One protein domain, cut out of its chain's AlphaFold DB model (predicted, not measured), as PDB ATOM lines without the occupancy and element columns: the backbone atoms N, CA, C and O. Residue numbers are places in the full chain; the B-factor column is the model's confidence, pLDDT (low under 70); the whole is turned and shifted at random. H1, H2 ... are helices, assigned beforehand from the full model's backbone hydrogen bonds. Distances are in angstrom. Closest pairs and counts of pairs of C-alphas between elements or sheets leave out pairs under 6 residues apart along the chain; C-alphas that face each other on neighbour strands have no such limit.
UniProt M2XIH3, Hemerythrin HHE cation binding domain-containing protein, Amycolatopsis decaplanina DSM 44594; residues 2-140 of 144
ATOM      1  N   ILE A   2      58.073 -53.279 -44.133       71.19
ATOM      2  CA  ILE A   2      59.493 -53.347 -43.701       71.19
ATOM      3  C   ILE A   2      60.470 -53.498 -44.880       71.19
ATOM      4  O   ILE A   2      61.432 -52.752 -44.988       71.19
ATOM      5  N   ALA A   3      60.185 -54.413 -45.810       73.94
ATOM      6  CA  ALA A   3      61.043 -54.638 -46.973       73.94
ATOM      7  C   ALA A   3      61.214 -53.411 -47.876       73.94
ATOM      8  O   ALA A   3      62.291 -53.210 -48.422       73.94
ATOM      9  N   GLU A   4      60.169 -52.599 -48.031       82.31
ATOM     10  CA  GLU A   4      60.246 -51.395 -48.862       82.31
ATOM     11  C   GLU A   4      61.032 -50.290 -48.163       82.31
ATOM     12  O   GLU A   4      61.830 -49.631 -48.822       82.31
ATOM     13  N   LEU A   5      60.874 -50.147 -46.842       82.69
ATOM     14  CA  LEU A   5      61.648 -49.193 -46.047       82.69
ATOM     15  C   LEU A   5      63.146 -49.515 -46.104       82.69
ATOM     16  O   LEU A   5      63.939 -48.666 -46.476       82.69
ATOM     17  N   VAL A   6      63.523 -50.779 -45.881       80.62
ATOM     18  CA  VAL A   6      64.929 -51.216 -45.976       80.62
ATOM     19  C   VAL A   6      65.510 -50.956 -47.369       80.62
ATOM     20  O   VAL A   6      66.636 -50.484 -47.506       80.62
ATOM     21  N   ARG A   7      64.753 -51.250 -48.433       85.12
ATOM     22  CA  ARG A   7      65.212 -51.016 -49.811       85.12
ATOM     23  C   ARG A   7      65.368 -49.536 -50.132       85.12
ATOM     24  O   ARG A   7      66.281 -49.187 -50.875       85.12
ATOM     25  N   HIS A   8      64.457 -48.709 -49.632       89.38
ATOM     26  CA  HIS A   8      64.480 -47.257 -49.769       89.38
ATOM     27  C   HIS A   8      65.725 -46.676 -49.099       89.38
ATOM     28  O   HIS A   8      66.580 -46.170 -49.826       89.38
ATOM     29  N   SER A   9      65.914 -46.940 -47.805       89.06
ATOM     30  CA  SER A   9      67.039 -46.401 -47.042       89.06
ATOM     31  C   SER A   9      68.398 -46.790 -47.630       89.06
ATOM     32  O   SER A   9      69.270 -45.946 -47.832       89.06
ATOM     33  N   ILE A  10      68.558 -48.051 -48.054       86.69
ATOM     34  CA  ILE A  10      69.791 -48.509 -48.719       86.69
ATOM     35  C   ILE A  10      70.053 -47.744 -50.020       86.69
ATOM     36  O   ILE A  10      71.202 -47.420 -50.329       86.69
ATOM     37  N   ALA A  11      69.020 -47.492 -50.823       89.38
ATOM     38  CA  ALA A  11      69.192 -46.788 -52.086       89.38
ATOM     39  C   ALA A  11      69.615 -45.326 -51.869       89.38
ATOM     40  O   ALA A  11      70.423 -44.800 -52.640       89.38
ATOM     41  N   GLU A  12      69.117 -44.696 -50.812       93.56
ATOM     42  CA  GLU A  12      69.403 -43.301 -50.473       93.56
ATOM     43  C   GLU A  12      70.808 -43.143 -49.920       93.56
ATOM     44  O   GLU A  12      71.596 -42.359 -50.454       93.56
ATOM     45  N   GLU A  13      71.197 -44.000 -48.983       93.12
ATOM     46  CA  GLU A  13      72.554 -44.028 -48.438       93.12
ATOM     47  C   GLU A  13      73.617 -44.337 -49.496       93.12
ATOM     48  O   GLU A  13      74.729 -43.797 -49.468       93.12
ATOM     49  N   GLN A  14      73.301 -45.202 -50.463       91.88
ATOM     50  CA  GLN A  14      74.241 -45.557 -51.526       91.88
ATOM     51  C   GLN A  14      74.391 -44.473 -52.595       91.88
ATOM     52  O   GLN A  14      75.446 -44.406 -53.246       91.88
ATOM     53  N   HIS A  15      73.354 -43.668 -52.825       94.62
ATOM     54  CA  HIS A  15      73.282 -42.806 -54.004       94.62
ATOM     55  C   HIS A  15      72.805 -41.387 -53.716       94.62
ATOM     56  O   HIS A  15      73.476 -40.448 -54.149       94.62
ATOM     57  N   MET A  16      71.696 -41.218 -52.999       95.31
ATOM     58  CA  MET A  16      71.095 -39.908 -52.758       95.31
ATOM     59  C   MET A  16      71.932 -39.050 -51.808       95.31
ATOM     60  O   MET A  16      72.309 -37.939 -52.176       95.31
ATOM     61  N   TYR A  17      72.334 -39.570 -50.648       95.75
ATOM     62  CA  TYR A  17      73.136 -38.807 -49.684       95.75
ATOM     63  C   TYR A  17      74.549 -38.484 -50.190       95.75
ATOM     64  O   TYR A  17      75.002 -37.352 -50.023       95.75
ATOM     65  N   PRO A  18      75.252 -39.379 -50.917       97.38
ATOM     66  CA  PRO A  18      76.473 -38.994 -51.622       97.38
ATOM     67  C   PRO A  18      76.265 -37.875 -52.654       97.38
ATOM     68  O   PRO A  18      77.165 -37.056 -52.853       97.38
ATOM     69  N   ALA A  19      75.106 -37.827 -53.321       97.00
ATOM     70  CA  ALA A  19      74.775 -36.726 -54.219       97.00
ATOM     71  C   ALA A  19      74.515 -35.428 -53.438       97.00
ATOM     72  O   ALA A  19      75.035 -34.388 -53.835       97.00
ATOM     73  N   ALA A  20      73.816 -35.499 -52.301       97.56
ATOM     74  CA  ALA A  20      73.603 -34.364 -51.404       97.56
ATOM     75  C   ALA A  20      74.937 -33.755 -50.957       97.56
ATOM     76  O   ALA A  20      75.193 -32.587 -51.234       97.56
ATOM     77  N   ARG A  21      75.854 -34.569 -50.414       97.75
ATOM     78  CA  ARG A  21      77.209 -34.138 -50.009       97.75
ATOM     79  C   ARG A  21      78.002 -33.472 -51.127       97.75
ATOM     80  O   ARG A  21      78.805 -32.578 -50.890       97.75
ATOM     81  N   LYS A  22      77.818 -33.936 -52.363       97.50
ATOM     82  CA  LYS A  22      78.551 -33.425 -53.523       97.50
ATOM     83  C   LYS A  22      77.980 -32.108 -54.051       97.50
ATOM     84  O   LYS A  22      78.746 -31.284 -54.546       97.50
ATOM     85  N   HIS A  23      76.658 -31.959 -54.042       97.19
ATOM     86  CA  HIS A  23      75.967 -30.894 -54.771       97.19
ATOM     87  C   HIS A  23      75.402 -29.794 -53.867       97.19
ATOM     88  O   HIS A  23      75.182 -28.686 -54.353       97.19
ATOM     89  N   LEU A  24      75.198 -30.066 -52.576       97.50
ATOM     90  CA  LEU A  24      74.626 -29.118 -51.624       97.50
ATOM     91  C   LEU A  24      75.706 -28.518 -50.711       97.50
ATOM     92  O   LEU A  24      76.623 -29.229 -50.297       97.50
ATOM     93  N   PRO A  25      75.612 -27.221 -50.369       97.06
ATOM     94  CA  PRO A  25      76.562 -26.568 -49.468       97.06
ATOM     95  C   PRO A  25      76.492 -27.103 -48.027       97.06
ATOM     96  O   PRO A  25      77.507 -27.119 -47.339       97.06
ATOM     97  N   ASP A  26      75.313 -27.544 -47.596       97.00
ATOM     98  CA  ASP A  26      74.980 -28.172 -46.310       97.00
ATOM     99  C   ASP A  26      74.876 -29.706 -46.420       97.00
ATOM    100  O   ASP A  26      74.392 -30.376 -45.513       97.00
ATOM    101  N   GLY A  27      75.340 -30.292 -47.531       96.81
ATOM    102  CA  GLY A  27      75.066 -31.688 -47.866       96.81
ATOM    103  C   GLY A  27      75.632 -32.724 -46.892       96.81
ATOM    104  O   GLY A  27      75.070 -33.810 -46.794       96.81
ATOM    105  N   ASP A  28      76.723 -32.415 -46.185       96.62
ATOM    106  CA  ASP A  28      77.265 -33.292 -45.138       96.62
ATOM    107  C   ASP A  28      76.342 -33.365 -43.919       96.62
ATOM    108  O   ASP A  28      76.081 -34.463 -43.440       96.62
ATOM    109  N   GLU A  29      75.822 -32.221 -43.467       97.19
ATOM    110  CA  GLU A  29      74.909 -32.128 -42.322       97.19
ATOM    111  C   GLU A  29      73.583 -32.825 -42.628       97.19
ATOM    112  O   GLU A  29      73.156 -33.678 -41.856       97.19
ATOM    113  N   VAL A  30      73.000 -32.543 -43.798       95.06
ATOM    114  CA  VAL A  30      71.763 -33.197 -44.251       95.06
ATOM    115  C   VAL A  30      71.955 -34.711 -44.341       95.06
ATOM    116  O   VAL A  30      71.180 -35.472 -43.783       95.06
ATOM    117  N   ALA A  31      73.031 -35.170 -44.986       93.62
ATOM    118  CA  ALA A  31      73.292 -36.599 -45.110       93.62
ATOM    119  C   ALA A  31      73.545 -37.290 -43.761       93.62
ATOM    120  O   ALA A  31      73.184 -38.452 -43.615       93.62
ATOM    121  N   ASP A  32      74.231 -36.643 -42.814       94.75
ATOM    122  CA  ASP A  32      74.479 -37.228 -41.491       94.75
ATOM    123  C   ASP A  32      73.189 -37.337 -40.662       94.75
ATOM    124  O   ASP A  32      72.993 -38.367 -40.018       94.75
ATOM    125  N   HIS A  33      72.318 -36.324 -40.725       94.00
ATOM    126  CA  HIS A  33      71.003 -36.314 -40.069       94.00
ATOM    127  C   HIS A  33      70.107 -37.453 -40.574       94.00
ATOM    128  O   HIS A  33      69.711 -38.317 -39.800       94.00
ATOM    129  N   GLU A  34      69.908 -37.542 -41.888       91.25
ATOM    130  CA  GLU A  34      69.059 -38.560 -42.527       91.25
ATOM    131  C   GLU A  34      69.548 -40.000 -42.248       91.25
ATOM    132  O   GLU A  34      68.772 -40.919 -41.987       91.25
ATOM    133  N   ILE A  35      70.873 -40.213 -42.228       90.88
ATOM    134  CA  ILE A  35      71.468 -41.511 -41.856       90.88
ATOM    135  C   ILE A  35      71.170 -41.860 -40.389       90.88
ATOM    136  O   ILE A  35      71.001 -43.035 -40.050       90.88
ATOM    137  N   GLU A  36      71.137 -40.871 -39.495       91.50
ATOM    138  CA  GLU A  36      70.799 -41.096 -38.091       91.50
ATOM    139  C   GLU A  36      69.318 -41.465 -37.914       91.50
ATOM    140  O   GLU A  36      69.020 -42.392 -37.150       91.50
ATOM    141  N   GLU A  37      68.416 -40.832 -38.669       89.69
ATOM    142  CA  GLU A  37      66.987 -41.172 -38.690       89.69
ATOM    143  C   GLU A  37      66.740 -42.594 -39.206       89.69
ATOM    144  O   GLU A  37      66.039 -43.382 -38.560       89.69
ATOM    145  N   HIS A  38      67.400 -42.988 -40.299       91.56
ATOM    146  CA  HIS A  38      67.378 -44.369 -40.786       91.56
ATOM    147  C   HIS A  38      67.849 -45.372 -39.736       91.56
ATOM    148  O   HIS A  38      67.203 -46.403 -39.522       91.56
ATOM    149  N   ALA A  39      68.949 -45.070 -39.044       88.19
ATOM    150  CA  ALA A  39      69.474 -45.943 -38.003       88.19
ATOM    151  C   ALA A  39      68.493 -46.083 -36.822       88.19
ATOM    152  O   ALA A  39      68.413 -47.151 -36.209       88.19
ATOM    153  N   GLU A  40      67.742 -45.033 -36.484       89.06
ATOM    154  CA  GLU A  40      66.678 -45.094 -35.475       89.06
ATOM    155  C   GLU A  40      65.500 -45.954 -35.949       89.06
ATOM    156  O   GLU A  40      65.082 -46.868 -35.231       89.06
ATOM    157  N   ALA A  41      65.027 -45.749 -37.181       88.75
ATOM    158  CA  ALA A  41      63.960 -46.559 -37.764       88.75
ATOM    159  C   ALA A  41      64.351 -48.049 -37.841       88.75
ATOM    160  O   ALA A  41      63.539 -48.930 -37.540       88.75
ATOM    161  N   GLU A  42      65.609 -48.361 -38.173       86.31
ATOM    162  CA  GLU A  42      66.130 -49.731 -38.162       86.31
ATOM    163  C   GLU A  42      66.158 -50.341 -36.756       86.31
ATOM    164  O   GLU A  42      65.782 -51.508 -36.588       86.31
ATOM    165  N   ARG A  43      66.536 -49.575 -35.724       88.00
ATOM    166  CA  ARG A  43      66.452 -50.035 -34.326       88.00
ATOM    167  C   ARG A  43      65.014 -50.390 -33.948       88.00
ATOM    168  O   ARG A  43      64.784 -51.477 -33.418       88.00
ATOM    169  N   VAL A  44      64.045 -49.537 -34.291       89.94
ATOM    170  CA  VAL A  44      62.616 -49.792 -34.034       89.94
ATOM    171  C   VAL A  44      62.123 -51.033 -34.788       89.94
ATOM    172  O   VAL A  44      61.419 -51.869 -34.218       89.94
ATOM    173  N   MET A  45      62.522 -51.210 -36.054       86.06
ATOM    174  CA  MET A  45      62.192 -52.413 -36.826       86.06
ATOM    175  C   MET A  45      62.778 -53.688 -36.211       86.06
ATOM    176  O   MET A  45      62.094 -54.710 -36.162       86.06
ATOM    177  N   ASN A  46      64.027 -53.645 -35.744       85.38
ATOM    178  CA  ASN A  46      64.676 -54.786 -35.100       85.38
ATOM    179  C   ASN A  46      63.980 -55.170 -33.788       85.38
ATOM    180  O   ASN A  46      63.744 -56.358 -33.553       85.38
ATOM    181  N   ASP A  47      63.578 -54.184 -32.984       87.69
ATOM    182  CA  ASP A  47      62.777 -54.419 -31.782       87.69
ATOM    183  C   ASP A  47      61.429 -55.070 -32.129       87.69
ATOM    184  O   ASP A  47      61.042 -56.048 -31.490       87.69
ATOM    185  N   LEU A  48      60.744 -54.606 -33.182       86.19
ATOM    186  CA  LEU A  48      59.479 -55.190 -33.652       86.19
ATOM    187  C   LEU A  48      59.613 -56.645 -34.118       86.19
ATOM    188  O   LEU A  48      58.729 -57.453 -33.838       86.19
ATOM    189  N   ILE A  49      60.699 -57.002 -34.813       81.00
ATOM    190  CA  ILE A  49      60.945 -58.381 -35.284       81.00
ATOM    191  C   ILE A  49      61.044 -59.366 -34.107       81.00
ATOM    192  O   ILE A  49      60.700 -60.539 -34.258       81.00
ATOM    193  N   GLY A  50      61.505 -58.900 -32.945       78.19
ATOM    194  CA  GLY A  50      61.643 -59.709 -31.735       78.19
ATOM    195  C   GLY A  50      60.366 -59.869 -30.905       78.19
ATOM    196  O   GLY A  50      60.400 -60.608 -29.920       78.19
ATOM    197  N   LEU A  51      59.264 -59.192 -31.255       84.56
ATOM    198  CA  LEU A  51      58.038 -59.164 -30.455       84.56
ATOM    199  C   LEU A  51      56.916 -60.027 -31.034       84.56
ATOM    200  O   LEU A  51      56.701 -60.107 -32.243       84.56
ATOM    201  N   GLU A  52      56.135 -60.620 -30.132       83.62
ATOM    202  CA  GLU A  52      54.846 -61.213 -30.478       83.62
ATOM    203  C   GLU A  52      53.800 -60.104 -30.694       83.62
ATOM    204  O   GLU A  52      53.795 -59.127 -29.944       83.62
ATOM    205  N   PRO A  53      52.844 -60.253 -31.632       81.56
ATOM    206  CA  PRO A  53      51.803 -59.244 -31.873       81.56
ATOM    207  C   PRO A  53      50.893 -58.946 -30.671       81.56
ATOM    208  O   PRO A  53      50.152 -57.972 -30.679       81.56
ATOM    209  N   THR A  54      50.886 -59.816 -29.660       87.50
ATOM    210  CA  THR A  54      50.124 -59.633 -28.415       87.50
ATOM    211  C   THR A  54      50.914 -58.895 -27.333       87.50
ATOM    212  O   THR A  54      50.364 -58.616 -26.264       87.50
ATOM    213  N   ASP A  55      52.192 -58.590 -27.581       91.38
ATOM    214  CA  ASP A  55      53.007 -57.783 -26.686       91.38
ATOM    215  C   ASP A  55      52.489 -56.341 -26.665       91.38
ATOM    216  O   ASP A  55      52.207 -55.740 -27.700       91.38
ATOM    217  N   LYS A  56      52.385 -55.759 -25.469       87.94
ATOM    218  CA  LYS A  56      51.888 -54.389 -25.284       87.94
ATOM    219  C   LYS A  56      52.760 -53.342 -25.981       87.94
ATOM    220  O   LYS A  56      52.250 -52.289 -26.339       87.94
ATOM    221  N   ARG A  57      54.050 -53.634 -26.171       90.19
ATOM    222  CA  ARG A  57      55.005 -52.755 -26.859       90.19
ATOM    223  C   ARG A  57      54.847 -52.781 -28.377       90.19
ATOM    224  O   ARG A  57      55.400 -51.912 -29.044       90.19
ATOM    225  N   PHE A  58      54.138 -53.768 -28.932       89.62
ATOM    226  CA  PHE A  58      54.002 -53.925 -30.378       89.62
ATOM    227  C   PHE A  58      53.329 -52.699 -31.006       89.62
ATOM    228  O   PHE A  58      53.900 -52.070 -31.892       89.62
ATOM    229  N   ASP A  59      52.156 -52.313 -30.494       90.12
ATOM    230  CA  ASP A  59      51.404 -51.164 -31.010       90.12
ATOM    231  C   ASP A  59      52.171 -49.844 -30.830       90.12
ATOM    232  O   ASP A  59      52.154 -48.990 -31.714       90.12
ATOM    233  N   GLU A  60      52.890 -49.696 -29.712       94.00
ATOM    234  CA  GLU A  60      53.724 -48.522 -29.429       94.00
ATOM    235  C   GLU A  60      54.858 -48.379 -30.455       94.00
ATOM    236  O   GLU A  60      55.049 -47.307 -31.028       94.00
ATOM    237  N   LEU A  61      55.585 -49.465 -30.732       92.25
ATOM    238  CA  LEU A  61      56.704 -49.458 -31.674       92.25
ATOM    239  C   LEU A  61      56.248 -49.349 -33.133       92.25
ATOM    240  O   LEU A  61      56.917 -48.692 -33.926       92.25
ATOM    241  N   VAL A  62      55.100 -49.935 -33.499       91.50
ATOM    242  CA  VAL A  62      54.493 -49.707 -34.822       91.50
ATOM    243  C   VAL A  62      54.110 -48.236 -34.981       91.50
ATOM    244  O   VAL A  62      54.376 -47.655 -36.031       91.50
ATOM    245  N   GLY A  63      53.511 -47.632 -33.951       92.88
ATOM    246  CA  GLY A  63      53.182 -46.208 -33.938       92.88
ATOM    247  C   GLY A  63      54.418 -45.335 -34.141       92.88
ATOM    248  O   GLY A  63      54.417 -44.500 -35.043       92.88
ATOM    249  N   LYS A  64      55.484 -45.598 -33.374       94.56
ATOM    250  CA  LYS A  64      56.769 -44.903 -33.515       94.56
ATOM    251  C   LYS A  64      57.358 -45.057 -34.919       94.56
ATOM    252  O   LYS A  64      57.693 -44.059 -35.536       94.56
ATOM    253  N   LEU A  65      57.412 -46.275 -35.464       91.81
ATOM    254  CA  LEU A  65      57.947 -46.497 -36.811       91.81
ATOM    255  C   LEU A  65      57.162 -45.725 -37.882       91.81
ATOM    256  O   LEU A  65      57.745 -45.216 -38.832       91.81
ATOM    257  N   ILE A  66      55.833 -45.647 -37.755       92.25
ATOM    258  CA  ILE A  66      54.995 -44.877 -38.686       92.25
ATOM    259  C   ILE A  66      55.284 -43.378 -38.577       92.25
ATOM    260  O   ILE A  66      55.261 -42.693 -39.597       92.25
ATOM    261  N   GLU A  67      55.493 -42.867 -37.364       95.12
ATOM    262  CA  GLU A  67      55.856 -41.468 -37.128       95.12
ATOM    263  C   GLU A  67      57.227 -41.150 -37.729       95.12
ATOM    264  O   GLU A  67      57.302 -40.259 -38.571       95.12
ATOM    265  N   ASP A  68      58.247 -41.946 -37.397       92.06
ATOM    266  CA  ASP A  68      59.618 -41.787 -37.893       92.06
ATOM    267  C   ASP A  68      59.643 -41.789 -39.438       92.06
ATOM    268  O   ASP A  68      60.168 -40.874 -40.060       92.06
ATOM    269  N   VAL A  69      58.973 -42.754 -40.086       90.75
ATOM    270  CA  VAL A  69      58.924 -42.839 -41.562       90.75
ATOM    271  C   VAL A  69      58.182 -41.664 -42.198       90.75
ATOM    272  O   VAL A  69      58.525 -41.234 -43.295       90.75
ATOM    273  N   ARG A  70      57.118 -41.163 -41.565       93.50
ATOM    274  CA  ARG A  70      56.378 -40.013 -42.107       93.50
ATOM    275  C   ARG A  70      57.185 -38.733 -42.005       93.50
ATOM    276  O   ARG A  70      57.119 -37.940 -42.935       93.50
ATOM    277  N   HIS A  71      57.888 -38.558 -40.892       94.44
ATOM    278  CA  HIS A  71      58.769 -37.422 -40.690       94.44
ATOM    279  C   HIS A  71      59.869 -37.408 -41.751       94.44
ATOM    280  O   HIS A  71      59.931 -36.448 -42.511       94.44
ATOM    281  N   HIS A  72      60.584 -38.528 -41.896       93.44
ATOM    282  CA  HIS A  72      61.603 -38.756 -42.924       93.44
ATOM    283  C   HIS A  72      61.126 -38.354 -44.329       93.44
ATOM    284  O   HIS A  72      61.706 -37.501 -44.992       93.44
ATOM    285  N   ILE A  73      59.989 -38.909 -44.771       93.94
ATOM    286  CA  ILE A  73      59.430 -38.610 -46.101       93.94
ATOM    287  C   ILE A  73      59.093 -37.119 -46.246       93.94
ATOM    288  O   ILE A  73      59.283 -36.548 -47.319       93.94
ATOM    289  N   GLU A  74      58.561 -36.484 -45.199       96.38
ATOM    290  CA  GLU A  74      58.221 -35.061 -45.238       96.38
ATOM    291  C   GLU A  74      59.474 -34.183 -45.363       96.38
ATOM    292  O   GLU A  74      59.461 -33.236 -46.153       96.38
ATOM    293  N   GLU A  75      60.561 -34.503 -44.658       94.56
ATOM    294  CA  GLU A  75      61.843 -33.798 -44.789       94.56
ATOM    295  C   GLU A  75      62.430 -33.971 -46.197       94.56
ATOM    296  O   GLU A  75      62.771 -32.983 -46.862       94.56
ATOM    297  N   GLU A  76      62.428 -35.196 -46.724       95.38
ATOM    298  CA  GLU A  76      62.933 -35.464 -48.067       95.38
ATOM    299  C   GLU A  76      62.132 -34.739 -49.159       95.38
ATOM    300  O   GLU A  76      62.709 -34.081 -50.032       95.38
ATOM    301  N   GLU A  77      60.799 -34.839 -49.132       96.81
ATOM    302  CA  GLU A  77      59.927 -34.253 -50.155       96.81
ATOM    303  C   GLU A  77      59.890 -32.722 -50.101       96.81
ATOM    304  O   GLU A  77      59.742 -32.075 -51.146       96.81
ATOM    305  N   SER A  78      60.010 -32.136 -48.907       97.25
ATOM    306  CA  SER A  78      59.891 -30.687 -48.719       97.25
ATOM    307  C   SER A  78      61.222 -29.936 -48.769       97.25
ATOM    308  O   SER A  78      61.212 -28.755 -49.130       97.25
ATOM    309  N   ASP A  79      62.348 -30.598 -48.484       95.81
ATOM    310  CA  ASP A  79      63.664 -29.956 -48.418       95.81
ATOM    311  C   ASP A  79      64.711 -30.615 -49.328       95.81
ATOM    312  O   ASP A  79      65.157 -30.001 -50.309       95.81
ATOM    313  N   LEU A  80      65.096 -31.867 -49.058       96.25
ATOM    314  CA  LEU A  80      66.241 -32.497 -49.724       96.25
ATOM    315  C   LEU A  80      66.029 -32.675 -51.235       96.25
ATOM    316  O   LEU A  80      66.895 -32.299 -52.036       96.25
ATOM    317  N   LEU A  81      64.885 -33.217 -51.661       97.06
ATOM    318  CA  LEU A  81      64.599 -33.454 -53.077       97.06
ATOM    319  C   LEU A  81      64.511 -32.141 -53.882       97.06
ATOM    320  O   LEU A  81      65.159 -32.062 -54.934       97.06
ATOM    321  N   PRO A  82      63.810 -31.082 -53.420       98.12
ATOM    322  CA  PRO A  82      63.860 -29.767 -54.061       98.12
ATOM    323  C   PRO A  82      65.272 -29.171 -54.146       98.12
ATOM    324  O   PRO A  82      65.654 -28.640 -55.195       98.12
ATOM    325  N   LYS A  83      66.075 -29.281 -53.077       97.75
ATOM    326  CA  LYS A  83      67.470 -28.809 -53.064       97.75
ATOM    327  C   LYS A  83      68.314 -29.530 -54.115       97.75
ATOM    328  O   LYS A  83      69.001 -28.879 -54.906       97.75
ATOM    329  N   LEU A  84      68.221 -30.859 -54.187       97.50
ATOM    330  CA  LEU A  84      68.899 -31.659 -55.211       97.50
ATOM    331  C   LEU A  84      68.427 -31.295 -56.621       97.50
ATOM    332  O   LEU A  84      69.250 -31.161 -57.526       97.50
ATOM    333  N   GLN A  85      67.123 -31.085 -56.812       97.81
ATOM    334  CA  GLN A  85      66.567 -30.670 -58.099       97.81
ATOM    335  C   GLN A  85      67.130 -29.319 -58.562       97.81
ATOM    336  O   GLN A  85      67.379 -29.138 -59.755       97.81
ATOM    337  N   ALA A  86      67.337 -28.379 -57.638       97.75
ATOM    338  CA  ALA A  86      67.888 -27.062 -57.937       97.75
ATOM    339  C   ALA A  86      69.410 -27.076 -58.168       97.75
ATOM    340  O   ALA A  86      69.915 -26.285 -58.967       97.75
ATOM    341  N   ALA A  87      70.145 -27.950 -57.472       97.56
ATOM    342  CA  ALA A  87      71.608 -27.987 -57.493       97.56
ATOM    343  C   ALA A  87      72.209 -28.882 -58.596       97.56
ATOM    344  O   ALA A  87      73.359 -28.683 -58.999       97.56
ATOM    345  N   CYS A  88      71.461 -29.874 -59.082       97.00
ATOM    346  CA  CYS A  88      71.938 -30.859 -60.054       97.00
ATOM    347  C   CYS A  88      71.483 -30.543 -61.484       97.00
ATOM    348  O   CYS A  88      70.424 -29.962 -61.720       97.00
ATOM    349  N   SER A  89      72.260 -30.985 -62.479       97.56
ATOM    350  CA  SER A  89      71.810 -30.919 -63.871       97.56
ATOM    351  C   SER A  89      70.706 -31.956 -64.150       97.56
ATOM    352  O   SER A  89      70.636 -32.988 -63.476       97.56
ATOM    353  N   PRO A  90      69.868 -31.770 -65.191       97.31
ATOM    354  CA  PRO A  90      68.884 -32.783 -65.587       97.31
ATOM    355  C   PRO A  90      69.492 -34.148 -65.946       97.31
ATOM    356  O   PRO A  90      68.805 -35.165 -65.878       97.31
ATOM    357  N   GLU A  91      70.755 -34.176 -66.379       97.19
ATOM    358  CA  GLU A  91      71.482 -35.416 -66.658       97.19
ATOM    359  C   GLU A  91      71.916 -36.108 -65.362       97.19
ATOM    360  O   GLU A  91      71.641 -37.298 -65.208       97.19
ATOM    361  N   ASP A  92      72.472 -35.355 -64.405       96.06
ATOM    362  CA  ASP A  92      72.827 -35.876 -63.077       96.06
ATOM    363  C   ASP A  92      71.597 -36.444 -62.355       96.06
ATOM    364  O   ASP A  92      71.657 -37.534 -61.795       96.06
ATOM    365  N   LEU A  93      70.457 -35.743 -62.410       97.44
ATOM    366  CA  LEU A  93      69.206 -36.199 -61.790       97.44
ATOM    367  C   LEU A  93      68.674 -37.488 -62.429       97.44
ATOM    368  O   LEU A  93      68.157 -38.356 -61.727       97.44
ATOM    369  N   ARG A  94      68.810 -37.639 -63.753       97.56
ATOM    370  CA  ARG A  94      68.399 -38.864 -64.451       97.56
ATOM    371  C   ARG A  94      69.277 -40.047 -64.048       97.56
ATOM    372  O   ARG A  94      68.744 -41.102 -63.715       97.56
ATOM    373  N   ASP A  95      70.594 -39.863 -64.052       96.44
ATOM    374  CA  ASP A  95      71.550 -40.889 -63.625       96.44
ATOM    375  C   ASP A  95      71.344 -41.270 -62.149       96.44
ATOM    376  O   ASP A  95      71.321 -42.454 -61.807       96.44
ATOM    377  N   LEU A  96      71.107 -40.285 -61.279       96.12
ATOM    378  CA  LEU A  96      70.792 -40.518 -59.872       96.12
ATOM    379  C   LEU A  96      69.508 -41.342 -59.705       96.12
ATOM    380  O   LEU A  96      69.520 -42.350 -58.997       96.12
ATOM    381  N   GLY A  97      68.430 -40.972 -60.403       95.44
ATOM    382  CA  GLY A  97      67.170 -41.717 -60.378       95.44
ATOM    383  C   GLY A  97      67.328 -43.164 -60.853       95.44
ATOM    384  O   GLY A  97      66.812 -44.086 -60.220       95.44
ATOM    385  N   GLU A  98      68.097 -43.402 -61.919       96.38
ATOM    386  CA  GLU A  98      68.396 -44.763 -62.380       96.38
ATOM    387  C   GLU A  98      69.166 -45.581 -61.340       96.38
ATOM    388  O   GLU A  98      68.868 -46.763 -61.145       96.38
ATOM    389  N   LYS A  99      70.151 -44.976 -60.669       93.00
ATOM    390  CA  LYS A  99      70.930 -45.638 -59.616       93.00
ATOM    391  C   LYS A  99      70.057 -46.020 -58.426       93.00
ATOM    392  O   LYS A  99      70.091 -47.179 -58.016       93.00
ATOM    393  N   VAL A 100      69.223 -45.098 -57.939       91.88
ATOM    394  CA  VAL A 100      68.279 -45.350 -56.837       91.88
ATOM    395  C   VAL A 100      67.318 -46.486 -57.198       91.88
ATOM    396  O   VAL A 100      67.206 -47.456 -56.452       91.88
ATOM    397  N   LEU A 101      66.685 -46.443 -58.376       90.12
ATOM    398  CA  LEU A 101      65.757 -47.498 -58.810       90.12
ATOM    399  C   LEU A 101      66.434 -48.871 -58.925       90.12
ATOM    400  O   LEU A 101      65.860 -49.884 -58.517       90.12
ATOM    401  N   ARG A 102      67.664 -48.922 -59.454       90.19
ATOM    402  CA  ARG A 102      68.442 -50.168 -59.538       90.19
ATOM    403  C   ARG A 102      68.808 -50.694 -58.155       90.19
ATOM    404  O   ARG A 102      68.672 -51.895 -57.936       90.19
ATOM    405  N   ALA A 103      69.230 -49.827 -57.235       83.62
ATOM    406  CA  ALA A 103      69.558 -50.206 -55.864       83.62
ATOM    407  C   ALA A 103      68.337 -50.792 -55.137       83.62
ATOM    408  O   ALA A 103      68.426 -51.903 -54.614       83.62
ATOM    409  N   LYS A 104      67.165 -50.139 -55.218       79.56
ATOM    410  CA  LYS A 104      65.911 -50.657 -54.629       79.56
ATOM    411  C   LYS A 104      65.544 -52.046 -55.164       79.56
ATOM    412  O   LYS A 104      65.061 -52.888 -54.412       79.56
ATOM    413  N   ALA A 105      65.801 -52.319 -56.446       79.62
ATOM    414  CA  ALA A 105      65.488 -53.612 -57.060       79.62
ATOM    415  C   ALA A 105      66.361 -54.776 -56.548       79.62
ATOM    416  O   ALA A 105      65.914 -55.925 -56.577       79.62
ATOM    417  N   ILE A 106      67.591 -54.497 -56.100       78.06
ATOM    418  CA  ILE A 106      68.559 -55.518 -55.659       78.06
ATOM    419  C   ILE A 106      68.790 -55.537 -54.143       78.06
ATOM    420  O   ILE A 106      69.478 -56.432 -53.650       78.06
ATOM    421  N   ALA A 107      68.239 -54.570 -53.411       73.62
ATOM    422  CA  ALA A 107      68.441 -54.436 -51.978       73.62
ATOM    423  C   ALA A 107      67.714 -55.540 -51.164       73.62
ATOM    424  O   ALA A 107      66.650 -56.037 -51.569       73.62
ATOM    425  N   PRO A 108      68.282 -55.940 -50.005       71.38
ATOM    426  CA  PRO A 108      67.653 -56.861 -49.060       71.38
ATOM    427  C   PRO A 108      66.256 -56.410 -48.616       71.38
ATOM    428  O   PRO A 108      65.906 -55.239 -48.689       71.38
ATOM    429  N   THR A 109      65.444 -57.353 -48.139       69.06
ATOM    430  CA  THR A 109      64.061 -57.107 -47.689       69.06
ATOM    431  C   THR A 109      63.914 -57.028 -46.167       69.06
ATOM    432  O   THR A 109      62.793 -56.917 -45.670       69.06
ATOM    433  N   ARG A 110      65.012 -57.139 -45.410       57.12
ATOM    434  CA  ARG A 110      65.012 -57.119 -43.941       57.12
ATOM    435  C   ARG A 110      66.257 -56.403 -43.407       57.12
ATOM    436  O   ARG A 110      67.313 -56.564 -44.026       57.12
ATOM    437  N   PRO A 111      66.138 -55.667 -42.286       58.00
ATOM    438  CA  PRO A 111      67.292 -55.119 -41.585       58.00
ATOM    439  C   PRO A 111      68.160 -56.270 -41.067       58.00
ATOM    440  O   PRO A 111      67.642 -57.339 -40.721       58.00
ATOM    441  N   HIS A 112      69.479 -56.090 -41.063       51.53
ATOM    442  CA  HIS A 112      70.399 -57.110 -40.569       51.53
ATOM    443  C   HIS A 112      71.271 -56.491 -39.475       51.53
ATOM    444  O   HIS A 112      72.078 -55.620 -39.785       51.53
ATOM    445  N   PRO A 113      71.254 -57.010 -38.231       45.28
ATOM    446  CA  PRO A 113      71.931 -56.414 -37.066       45.28
ATOM    447  C   PRO A 113      73.475 -56.409 -37.124       45.28
ATOM    448  O   PRO A 113      74.145 -56.145 -36.132       45.28
ATOM    449  N   ALA A 114      74.055 -56.756 -38.271       49.28
ATOM    450  CA  ALA A 114      75.495 -56.800 -38.514       49.28
ATOM    451  C   ALA A 114      75.872 -56.228 -39.894       49.28
ATOM    452  O   ALA A 114      77.015 -56.395 -40.327       49.28
ATOM    453  N   ALA A 115      74.922 -55.611 -40.608       46.59
ATOM    454  CA  ALA A 115      75.237 -54.859 -41.810       46.59
ATOM    455  C   ALA A 115      75.864 -53.519 -41.383       46.59
ATOM    456  O   ALA A 115      75.358 -52.883 -40.471       46.59
ATOM    457  N   PRO A 116      77.013 -53.125 -41.947       44.97
ATOM    458  CA  PRO A 116      77.601 -51.828 -41.653       44.97
ATOM    459  C   PRO A 116      76.920 -50.718 -42.468       44.97
ATOM    460  O   PRO A 116      76.966 -50.742 -43.699       44.97
ATOM    461  N   ASP A 117      76.410 -49.703 -41.771       49.31
ATOM    462  CA  ASP A 117      75.594 -48.586 -42.297       49.31
ATOM    463  C   ASP A 117      76.390 -47.534 -43.099       49.31
ATOM    464  O   ASP A 117      75.936 -46.416 -43.324       49.31
ATOM    465  N   ARG A 118      77.650 -47.815 -43.483       37.25
ATOM    466  CA  ARG A 118      78.529 -46.817 -44.130       37.25
ATOM    467  C   ARG A 118      79.404 -47.383 -45.258       37.25
ATOM    468  O   ARG A 118      79.974 -48.477 -45.132       37.25
ATOM    469  N   PRO A 119      79.612 -46.631 -46.360       38.78
ATOM    470  CA  PRO A 119      80.619 -46.967 -47.368       38.78
ATOM    471  C   PRO A 119      82.056 -46.883 -46.814       38.78
ATOM    472  O   PRO A 119      82.336 -46.007 -46.000       38.78
ATOM    473  N   PRO A 120      83.010 -47.733 -47.264       42.66
ATOM    474  CA  PRO A 120      82.914 -48.745 -48.323       42.66
ATOM    475  C   PRO A 120      82.460 -50.128 -47.827       42.66
ATOM    476  O   PRO A 120      82.432 -51.073 -48.611       42.66
ATOM    477  N   ALA A 121      82.124 -50.281 -46.547       47.72
ATOM    478  CA  ALA A 121      81.748 -51.576 -45.987       47.72
ATOM    479  C   ALA A 121      80.417 -52.092 -46.577       47.72
ATOM    480  O   ALA A 121      80.302 -53.284 -46.861       47.72
ATOM    481  N   ASN A 122      79.491 -51.188 -46.925       50.25
ATOM    482  CA  ASN A 122      78.278 -51.503 -47.694       50.25
ATOM    483  C   ASN A 122      78.535 -51.923 -49.164       50.25
ATOM    484  O   ASN A 122      77.636 -52.439 -49.824       50.25
ATOM    485  N   ARG A 123      79.763 -51.749 -49.683       40.44
ATOM    486  CA  ARG A 123      80.188 -52.201 -51.024       40.44
ATOM    487  C   ARG A 123      80.904 -53.557 -51.021       40.44
ATOM    488  O   ARG A 123      81.151 -54.093 -52.096       40.44
ATOM    489  N   ILE A 124      81.261 -54.106 -49.854       41.91
ATOM    490  CA  ILE A 124      82.161 -55.275 -49.737       41.91
ATOM    491  C   ILE A 124      81.420 -56.593 -49.430       41.91
ATOM    492  O   ILE A 124      82.007 -57.666 -49.545       41.91
ATOM    493  N   LEU A 125      80.113 -56.575 -49.153       40.00
ATOM    494  CA  LEU A 125      79.324 -57.802 -48.979       40.00
ATOM    495  C   LEU A 125      78.496 -58.164 -50.218       40.00
ATOM    496  O   LEU A 125      77.271 -58.199 -50.212       40.00
ATOM    497  N   ALA A 126      79.213 -58.547 -51.270       33.88
ATOM    498  CA  ALA A 126      78.788 -59.587 -52.203       33.88
ATOM    499  C   ALA A 126      80.060 -60.361 -52.602       33.88
ATOM    500  O   ALA A 126      80.964 -59.705 -53.121       33.88
ATOM    501  N   PRO A 127      80.220 -61.689 -52.371       35.94
ATOM    502  CA  PRO A 127      79.227 -62.743 -52.105       35.94
ATOM    503  C   PRO A 127      79.509 -63.587 -50.830       35.94
ATOM    504  O   PRO A 127      80.647 -63.957 -50.561       35.94
ATOM    505  N   GLY A 128      78.479 -63.994 -50.073       36.34
ATOM    506  CA  GLY A 128      78.651 -65.099 -49.106       36.34
ATOM    507  C   GLY A 128      77.664 -65.195 -47.946       36.34
ATOM    508  O   GLY A 128      77.344 -66.302 -47.531       36.34
ATOM    509  N   THR A 129      77.127 -64.080 -47.450       40.59
ATOM    510  CA  THR A 129      76.174 -64.096 -46.318       40.59
ATOM    511  C   THR A 129      74.719 -63.993 -46.769       40.59
ATOM    512  O   THR A 129      73.873 -64.707 -46.239       40.59
ATOM    513  N   ALA A 130      74.437 -63.264 -47.854       43.19
ATOM    514  CA  ALA A 130      73.103 -63.190 -48.469       43.19
ATOM    515  C   ALA A 130      72.576 -64.536 -49.025       43.19
ATOM    516  O   ALA A 130      71.394 -64.665 -49.341       43.19
ATOM    517  N   PHE A 131      73.432 -65.556 -49.171       36.44
ATOM    518  CA  PHE A 131      73.021 -66.866 -49.688       36.44
ATOM    519  C   PHE A 131      72.387 -67.764 -48.611       36.44
ATOM    520  O   PHE A 131      71.570 -68.620 -48.942       36.44
ATOM    521  N   ILE A 132      72.720 -67.559 -47.329       41.88
ATOM    522  CA  ILE A 132      72.177 -68.373 -46.227       41.88
ATOM    523  C   ILE A 132      70.690 -68.065 -46.021       41.88
ATOM    524  O   ILE A 132      69.884 -68.990 -45.884       41.88
ATOM    525  N   ASP A 133      70.304 -66.793 -46.105       44.25
ATOM    526  CA  ASP A 133      68.906 -66.384 -45.937       44.25
ATOM    527  C   ASP A 133      68.016 -66.850 -47.089       44.25
ATOM    528  O   ASP A 133      66.891 -67.283 -46.859       44.25
ATOM    529  N   LYS A 134      68.541 -66.898 -48.321       46.75
ATOM    530  CA  LYS A 134      67.790 -67.407 -49.480       46.75
ATOM    531  C   LYS A 134      67.456 -68.901 -49.362       46.75
ATOM    532  O   LYS A 134      66.426 -69.338 -49.867       46.75
ATOM    533  N   ILE A 135      68.299 -69.682 -48.677       44.41
ATOM    534  CA  ILE A 135      68.037 -71.101 -48.383       44.41
ATOM    535  C   ILE A 135      67.023 -71.237 -47.239       44.41
ATOM    536  O   ILE A 135      66.151 -72.103 -47.296       44.41
ATOM    537  N   ARG A 136      67.102 -70.373 -46.220       45.19
ATOM    538  CA  ARG A 136      66.158 -70.367 -45.094       45.19
ATOM    539  C   ARG A 136      64.747 -69.960 -45.532       45.19
ATOM    540  O   ARG A 136      63.792 -70.634 -45.155       45.19
ATOM    541  N   ASP A 137      64.620 -68.936 -46.372       48.25
ATOM    542  CA  ASP A 137      63.326 -68.461 -46.876       48.25
ATOM    543  C   ASP A 137      62.689 -69.453 -47.865       48.25
ATOM    544  O   ASP A 137      61.478 -69.669 -47.824       48.25
ATOM    545  N   ALA A 138      63.491 -70.161 -48.672       46.66
ATOM    546  CA  ALA A 138      62.998 -71.235 -49.543       46.66
ATOM    547  C   ALA A 138      62.467 -72.461 -48.769       46.66
ATOM    548  O   ALA A 138      61.647 -73.211 -49.294       46.66
ATOM    549  N   LEU A 139      62.908 -72.666 -47.523       41.94
ATOM    550  CA  LEU A 139      62.420 -73.737 -46.644       41.94
ATOM    551  C   LEU A 139      61.203 -73.316 -45.802       41.94
ATOM    552  O   LEU A 139      60.515 -74.182 -45.265       41.94
ATOM    553  N   ALA A 140      60.923 -72.014 -45.693       50.12
ATOM    554  CA  ALA A 140      59.872 -71.471 -44.830       50.12
ATOM    555  C   ALA A 140      58.523 -71.221 -45.536       50.12
ATOM    556  O   ALA A 140      57.569 -70.823 -44.869       50.12
TER     557      ALA A 140
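What this domain is: This is residues 2 to 140 of the 144 residues of the protein "Hemerythrin HHE cation binding domain-containing protein" of Amycolatopsis decaplanina DSM 44594 (UniProt M2XIH3). What is the shape? Three long helices, H1, H2 and H3, make an up-and-down bundle, each running against the one before it, and H4 packs on H1. Beyond H4 a long link leads to small H5, where residues 131 to 140 stick out. What builds it? The printed part has 139 residues with five named helices, H1 to H5 in order, and no named strand: all helix, compact, radius of gyration of the C-alphas 16.4 A, spans 48 by 36 by 20 A.

How they stand to each other: What does the longest helix touch? H3, residues 56 to 87, touches H2, residues 27 to 49, in a helical hairpin at a shallow tilt of 22 degrees; the closest C-alphas, of Ala 41 and Leu 65, are 6.1 A apart. Its residues 80 to 87 alone touch residues 19 to 23 of H1, residues 2 to 23, the same way at a shallow 31 degrees, closest at the C-alphas of His 23 and Ala 87, 5.9 A. What else touches the hub, H1? H2 does, in a hairpin at a shallow 12 degrees, with the C-alphas of Arg 21 and Gly 27 closest at 3.9 A. H4, residues 90 to 106, does too, opposite ways at a shallow 29 degrees, with the C-alphas of Arg 7 and Lys 104 closest at 4.9 A. Which backbones are complete? Every O i to N i+4 pair is within hydrogen-bond range in H2 and H4, against 16 of 18 in H1, 25 of 28 in H3 and 5 of 6 in H5, residues 130 to 139, which is apart from the other helices.

Where its parts are: How long are the helices? H3 measures 46.1 A, H2 32.7 A, H1 30.0 A, H4 24.8 A and H5 15.1 A. Where are the anchors? H1 begins at C-alpha 2 (59.493, -53.347, -43.701) and H5 ends at C-alpha 139 (62.420, -73.737, -46.644).

The domain as a whole: How far does it reach? The C-alphas farthest apart, of Thr 54 and Ser 89, are 50.5 A apart. Is it continuous and confident? The printed part has no cut, and the link from H4 to H5 is long, residues 107 to 129; pLDDT is under 70 at residues 109 to 140.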